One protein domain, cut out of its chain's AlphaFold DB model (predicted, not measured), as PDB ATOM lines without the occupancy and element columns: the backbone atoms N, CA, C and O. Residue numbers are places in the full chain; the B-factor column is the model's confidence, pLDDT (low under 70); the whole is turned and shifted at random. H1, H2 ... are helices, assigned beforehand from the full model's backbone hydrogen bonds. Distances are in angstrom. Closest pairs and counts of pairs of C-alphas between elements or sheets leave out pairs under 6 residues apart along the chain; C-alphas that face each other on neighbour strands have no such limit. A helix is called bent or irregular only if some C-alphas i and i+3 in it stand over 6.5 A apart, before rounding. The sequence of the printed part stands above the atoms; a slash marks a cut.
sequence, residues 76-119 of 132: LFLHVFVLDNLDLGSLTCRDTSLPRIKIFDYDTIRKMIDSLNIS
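What this domain is: This is residues 76 to 119 of the 132 residues of an uncharacterized protein of Hordeum vulgare subsp. vulgare (UniProt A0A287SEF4). A helix, H1, leads into a wide loop of residues 86 to 99, which swings out from the end of H1 and folds back to a short helix, H2; from there the longest helix, H3, runs off to the far end of the long axis. The loop near Leu 98 and the end of H3 at Ile 118 make the length. The printed part has 44 residues with three named helices, in the order H1, H2, H3, and no named strand; the class is all helix. The whole is compact, with a radius of gyration of the C-alphas of 10.2 A, and its outline is elongated, with spans of 30 by 19 by 18 A.

How they stand to each other: H1, residues 76 to 85, and H2, residues 100 to 103, only just touch, with 3 pairs of C-alphas within 8 A. Their closest C-alphas are those of Val 80 and Ile 101, 6.2 A apart, and their centres are 9.8 A apart. H3, residues 106 to 118, touches no helix. H2 and H3 meet only through their link, and H1 and H3 are apart. In H1 each pair of O of residue i and N of residue i+4 is within hydrogen-bond range, and in H3 8 of 9 such pairs are. H2, with four residues, is too short for such a pair, and its one pair of O of residue i and N of residue i+3 is not within range.

Where its parts are: H1 begins at C-alpha 76, at (-16.877, 3.880, -38.795), and measures 14.3 A from first to last C-alpha. Residues 86 to 99 follow with no named element. H2 begins at C-alpha 100, at (-23.064, 11.679, -36.143). It is neither bent nor irregular, but only just: C-alphas 100 and 103 are 6.3 A apart. H3, with 13 residues, measures 19.0 A from first to last C-alpha and ends at C-alpha 118, at (-34.257, -11.015, -29.158).

The domain as a whole: The two C-alphas farthest apart are those of Leu 98 and Ile 118, at 30.6 A, and the C-alphas of Leu 76 and Ser 119, the first and last printed, are 24.5 A apart. The printed part has no cut. The link from H1 to H2 is long, with 14 residues between them, and their C-alphas lie 6 to 14 A from the mean of all C-alphas. The link from H2 to H3 is tight, with 2 residues between them. The mean pLDDT of the printed part is 76.4, and the model's confidence is low, under 70, at residues 76 to 78 and 116 to 119.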
ATOM      1  N   LEU A  76     -16.235   2.875 -39.622       68.06
ATOM      2  CA  LEU A  76     -16.877   3.880 -38.795       68.06
ATOM      3  C   LEU A  76     -17.981   4.650 -39.539       68.06
ATOM      4  O   LEU A  76     -19.089   4.777 -39.032       68.06
ATOM      5  N   PHE A  77     -17.698   5.142 -40.747       67.06
ATOM      6  CA  PHE A  77     -18.655   5.937 -41.519       67.06
ATOM      7  C   PHE A  77     -19.756   5.057 -42.107       67.06
ATOM      8  O   PHE A  77     -20.918   5.442 -42.078       67.06
ATOM      9  N   LEU A  78     -19.409   3.859 -42.589       67.62
ATOM     10  CA  LEU A  78     -20.384   2.891 -43.088       67.62
ATOM     11  C   LEU A  78     -21.316   2.403 -41.975       67.62
ATOM     12  O   LEU A  78     -22.521   2.341 -42.188       67.62
ATOM     13  N   HIS A  79     -20.792   2.107 -40.784       73.69
ATOM     14  CA  HIS A  79     -21.612   1.712 -39.639       73.69
ATOM     15  C   HIS A  79     -22.530   2.856 -39.205       73.69
ATOM     16  O   HIS A  79     -23.722   2.625 -39.042       73.69
ATOM     17  N   VAL A  80     -22.020   4.087 -39.087       77.69
ATOM     18  CA  VAL A  80     -22.843   5.262 -38.751       77.69
ATOM     19  C   VAL A  80     -23.904   5.520 -39.822       77.69
ATOM     20  O   VAL A  80     -25.062   5.727 -39.481       77.69
ATOM     21  N   PHE A  81     -23.551   5.437 -41.107       75.19
ATOM     22  CA  PHE A  81     -24.498   5.595 -42.210       75.19
ATOM     23  C   PHE A  81     -25.592   4.526 -42.177       75.19
ATOM     24  O   PHE A  81     -26.766   4.846 -42.322       75.19
ATOM     25  N   VAL A  82     -25.232   3.258 -41.973       76.38
ATOM     26  CA  VAL A  82     -26.216   2.175 -41.855       76.38
ATOM     27  C   VAL A  82     -27.124   2.422 -40.653       76.38
ATOM     28  O   VAL A  82     -28.338   2.407 -40.814       76.38
ATOM     29  N   LEU A  83     -26.560   2.710 -39.481       77.38
ATOM     30  CA  LEU A  83     -27.333   2.962 -38.264       77.38
ATOM     31  C   LEU A  83     -28.264   4.178 -38.395       77.38
ATOM     32  O   LEU A  83     -29.381   4.129 -37.891       77.38
ATOM     33  N   ASP A  84     -27.846   5.224 -39.111       78.69
ATOM     34  CA  ASP A  84     -28.672   6.402 -39.406       78.69
ATOM     35  C   ASP A  84     -29.867   6.088 -40.320       78.69
ATOM     36  O   ASP A  84     -30.867   6.806 -40.294       78.69
ATOM     37  N   ASN A  85     -29.773   5.030 -41.128       77.44
ATOM     38  CA  ASN A  85     -30.801   4.642 -42.095       77.44
ATOM     39  C   ASN A  85     -31.617   3.409 -41.663       77.44
ATOM     40  O   ASN A  85     -32.527   3.003 -42.387       77.44
ATOM     41  N   LEU A  86     -31.316   2.804 -40.509       75.94
ATOM     42  CA  LEU A  86     -32.093   1.698 -39.952       75.94
ATOM     43  C   LEU A  86     -33.264   2.222 -39.114       75.94
ATOM     44  O   LEU A  86     -33.098   3.104 -38.275       75.94
ATOM     45  N   ASP A  87     -34.441   1.616 -39.285       78.06
ATOM     46  CA  ASP A  87     -35.542   1.795 -38.341       78.06
ATOM     47  C   ASP A  87     -35.443   0.749 -37.226       78.06
ATOM     48  O   ASP A  87     -35.773  -0.423 -37.402       78.06
ATOM     49  N   LEU A  88     -34.953   1.190 -36.071       73.44
ATOM     50  CA  LEU A  88     -34.798   0.394 -34.856       73.44
ATOM     51  C   LEU A  88     -35.926   0.679 -33.842       73.44
ATOM     52  O   LEU A  88     -35.789   0.401 -32.646       73.44
ATOM     53  N   GLY A  89     -37.037   1.280 -34.286       79.88
ATOM     54  CA  GLY A  89     -38.164   1.648 -33.434       79.88
ATOM     55  C   GLY A  89     -37.760   2.631 -32.331       79.88
ATOM     56  O   GLY A  89     -37.353   3.760 -32.598       79.88
ATOM     57  N   SER A  90     -37.873   2.208 -31.067       79.94
ATOM     58  CA  SER A  90     -37.531   3.050 -29.904       79.94
ATOM     59  C   SER A  90     -36.042   3.402 -29.792       79.94
ATOM     60  O   SER A  90     -35.694   4.338 -29.075       79.94
ATOM     61  N   LEU A  91     -35.172   2.679 -30.509       76.62
ATOM     62  CA  LEU A  91     -33.725   2.913 -30.538       76.62
ATOM     63  C   LEU A  91     -33.277   3.756 -31.740       76.62
ATOM     64  O   LEU A  91     -32.092   4.074 -31.848       76.62
ATOM     65  N   THR A  92     -34.195   4.131 -32.639       81.50
ATOM     66  CA  THR A  92     -33.885   4.977 -33.796       81.50
ATOM     67  C   THR A  92     -33.402   6.347 -33.326       81.50
ATOM     68  O   THR A  92     -34.131   7.106 -32.683       81.50
ATOM     69  N   CYS A  93     -32.162   6.686 -33.673       77.06
ATOM     70  CA  CYS A  93     -31.511   7.896 -33.197       77.06
ATOM     71  C   CYS A  93     -31.770   9.078 -34.150       77.06
ATOM     72  O   CYS A  93     -31.161   9.189 -35.211       77.06
ATOM     73  N   ARG A  94     -32.689   9.977 -33.766       77.06
ATOM     74  CA  ARG A  94     -33.147  11.117 -34.596       77.06
ATOM     75  C   ARG A  94     -32.462  12.451 -34.310       77.06
ATOM     76  O   ARG A  94     -32.837  13.467 -34.887       77.06
ATOM     77  N   ASP A  95     -31.499  12.463 -33.395       78.19
ATOM     78  CA  ASP A  95     -30.619  13.617 -33.214       78.19
ATOM     79  C   ASP A  95     -29.991  13.961 -34.581       78.19
ATOM     80  O   ASP A  95     -29.816  13.065 -35.396       78.19
ATOM     81  N   THR A  96     -29.693  15.223 -34.880       78.12
ATOM     82  CA  THR A  96     -29.070  15.672 -36.146       78.12
ATOM     83  C   THR A  96     -27.681  16.263 -35.935       78.12
ATOM     84  O   THR A  96     -27.049  16.774 -36.862       78.12
ATOM     85  N   SER A  97     -27.183  16.211 -34.707       79.44
ATOM     86  CA  SER A  97     -25.931  16.842 -34.345       79.44
ATOM     87  C   SER A  97     -24.716  16.098 -34.900       79.44
ATOM     88  O   SER A  97     -24.698  14.875 -35.069       79.44
ATOM     89  N   LEU A  98     -23.685  16.888 -35.201       74.25
ATOM     90  CA  LEU A  98     -22.430  16.428 -35.776       74.25
ATOM     91  C   LEU A  98     -21.307  16.430 -34.720       74.25
ATOM     92  O   LEU A  98     -21.320  17.282 -33.827       74.25
ATOM     93  N   PRO A  99     -20.327  15.512 -34.823       74.50
ATOM     94  CA  PRO A  99     -20.308  14.379 -35.750       74.50
ATOM     95  C   PRO A  99     -21.333  13.305 -35.343       74.50
ATOM     96  O   PRO A  99     -21.474  13.001 -34.159       74.50
ATOM     97  N   ARG A 100     -22.012  12.702 -36.336       80.06
ATOM     98  CA  ARG A 100     -23.064  11.679 -36.143       80.06
ATOM     99  C   ARG A 100     -22.631  10.517 -35.256       80.06
ATOM    100  O   ARG A 100     -23.445   9.933 -34.572       80.06
ATOM    101  N   ILE A 101     -21.342  10.200 -35.198       79.50
ATOM    102  CA  ILE A 101     -20.850   9.118 -34.344       79.50
ATOM    103  C   ILE A 101     -21.127   9.324 -32.849       79.50
ATOM    104  O   ILE A 101     -21.263   8.348 -32.120       79.50
ATOM    105  N   LYS A 102     -21.232  10.571 -32.369       82.00
ATOM    106  CA  LYS A 102     -21.318  10.835 -30.925       82.00
ATOM    107  C   LYS A 102     -22.580  10.261 -30.269       82.00
ATOM    108  O   LYS A 102     -22.600  10.093 -29.059       82.00
ATOM    109  N   ILE A 103     -23.630  10.034 -31.058       84.69
ATOM    110  CA  ILE A 103     -24.908   9.486 -30.586       84.69
ATOM    111  C   ILE A 103     -24.882   7.956 -30.488       84.69
ATOM    112  O   ILE A 103     -25.775   7.365 -29.895       84.69
ATOM    113  N   PHE A 104     -23.845   7.316 -31.035       82.81
ATOM    114  CA  PHE A 104     -23.610   5.878 -30.953       82.81
ATOM    115  C   PHE A 104     -22.522   5.594 -29.916       82.81
ATOM    116  O   PHE A 104     -21.454   5.065 -30.230       82.81
ATOM    117  N   ASP A 105     -22.774   5.992 -28.670       83.94
ATOM    118  CA  ASP A 105     -21.905   5.628 -27.554       83.94
ATOM    119  C   ASP A 105     -22.024   4.132 -27.206       83.94
ATOM    120  O   ASP A 105     -22.857   3.392 -27.741       83.94
ATOM    121  N   TYR A 106     -21.152   3.673 -26.308       82.06
ATOM    122  CA  TYR A 106     -21.108   2.269 -25.908       82.06
ATOM    123  C   TYR A 106     -22.458   1.768 -25.375       82.06
ATOM    124  O   TYR A 106     -22.898   0.685 -25.756       82.06
ATOM    125  N   ASP A 107     -23.135   2.554 -24.533       85.19
ATOM    126  CA  ASP A 107     -24.402   2.154 -23.917       85.19
ATOM    127  C   ASP A 107     -25.539   2.079 -24.942       85.19
ATOM    128  O   ASP A 107     -26.376   1.173 -24.884       85.19
ATOM    129  N   THR A 108     -25.563   2.999 -25.905       83.94
ATOM    130  CA  THR A 108     -26.535   3.017 -27.002       83.94
ATOM    131  C   THR A 108     -26.338   1.817 -27.918       83.94
ATOM    132  O   THR A 108     -27.290   1.074 -28.167       83.94
ATOM    133  N   ILE A 109     -25.098   1.563 -28.351       83.19
ATOM    134  CA  ILE A 109     -24.759   0.398 -29.179       83.19
ATOM    135  C   ILE A 109     -25.094  -0.901 -28.439       83.19
ATOM    136  O   ILE A 109     -25.676  -1.813 -29.025       83.19
ATOM    137  N   ARG A 110     -24.784  -0.987 -27.141       82.06
ATOM    138  CA  ARG A 110     -25.096  -2.163 -26.323       82.06
ATOM    139  C   ARG A 110     -26.596  -2.462 -26.302       82.06
ATOM    140  O   ARG A 110     -26.983  -3.592 -26.578       82.06
ATOM    141  N   LYS A 111     -27.441  -1.451 -26.070       84.19
ATOM    142  CA  LYS A 111     -28.909  -1.605 -26.109       84.19
ATOM    143  C   LYS A 111     -29.417  -2.063 -27.480       84.19
ATOM    144  O   LYS A 111     -30.351  -2.864 -27.545       84.19
ATOM    145  N   MET A 112     -28.809  -1.573 -28.564       82.00
ATOM    146  CA  MET A 112     -29.127  -2.011 -29.930       82.00
ATOM    147  C   MET A 112     -28.784  -3.490 -30.142       82.00
ATOM    148  O   MET A 112     -29.631  -4.241 -30.621       82.00
ATOM    149  N   ILE A 113     -27.590  -3.927 -29.732       78.94
ATOM    150  CA  ILE A 113     -27.160  -5.332 -29.833       78.94
ATOM    151  C   ILE A 113     -28.081  -6.249 -29.020       78.94
ATOM    152  O   ILE A 113     -28.540  -7.273 -29.530       78.94
ATOM    153  N   ASP A 114     -28.389  -5.869 -27.779       79.31
ATOM    154  CA  ASP A 114     -29.257  -6.652 -26.895       79.31
ATOM    155  C   ASP A 114     -30.666  -6.815 -27.493       79.31
ATOM    156  O   ASP A 114     -31.250  -7.895 -27.417       79.31
ATOM    157  N   SER A 115     -31.183  -5.782 -28.167       72.12
ATOM    158  CA  SER A 115     -32.502  -5.818 -28.816       72.12
ATOM    159  C   SER A 115     -32.527  -6.684 -30.082       72.12
ATOM    160  O   SER A 115     -33.521  -7.363 -30.336       72.12
ATOM    161  N   LEU A 116     -31.434  -6.715 -30.853       67.06
ATOM    162  CA  LEU A 116     -31.308  -7.542 -32.064       67.06
ATOM    163  C   LEU A 116     -31.216  -9.045 -31.758       67.06
ATOM    164  O   LEU A 116     -31.707  -9.869 -32.531       67.06
ATOM    165  N   ASN A 117     -30.622  -9.425 -30.625       60.09
ATOM    166  CA  ASN A 117     -30.548 -10.831 -30.212       60.09
ATOM    167  C   ASN A 117     -31.918 -11.422 -29.845       60.09
ATOM    168  O   ASN A 117     -32.101 -12.635 -29.924       60.09
ATOM    169  N   ILE A 118     -32.895 -10.583 -29.494       55.06
ATOM    170  CA  ILE A 118     -34.257 -11.015 -29.158       55.06
ATOM    171  C   ILE A 118     -35.080 -11.306 -30.430       55.06
ATOM    172  O   ILE A 118     -36.008 -12.111 -30.388       55.06
ATOM    173  N   SER A 119     -34.725 -10.723 -31.584       51.88
ATOM    174  CA  SER A 119     -35.468 -10.859 -32.848       51.88
ATOM    175  C   SER A 119     -35.003 -12.000 -33.772       51.88
ATOM    176  O   SER A 119     -35.430 -12.039 -34.925       51.88
TER     177      SER A 119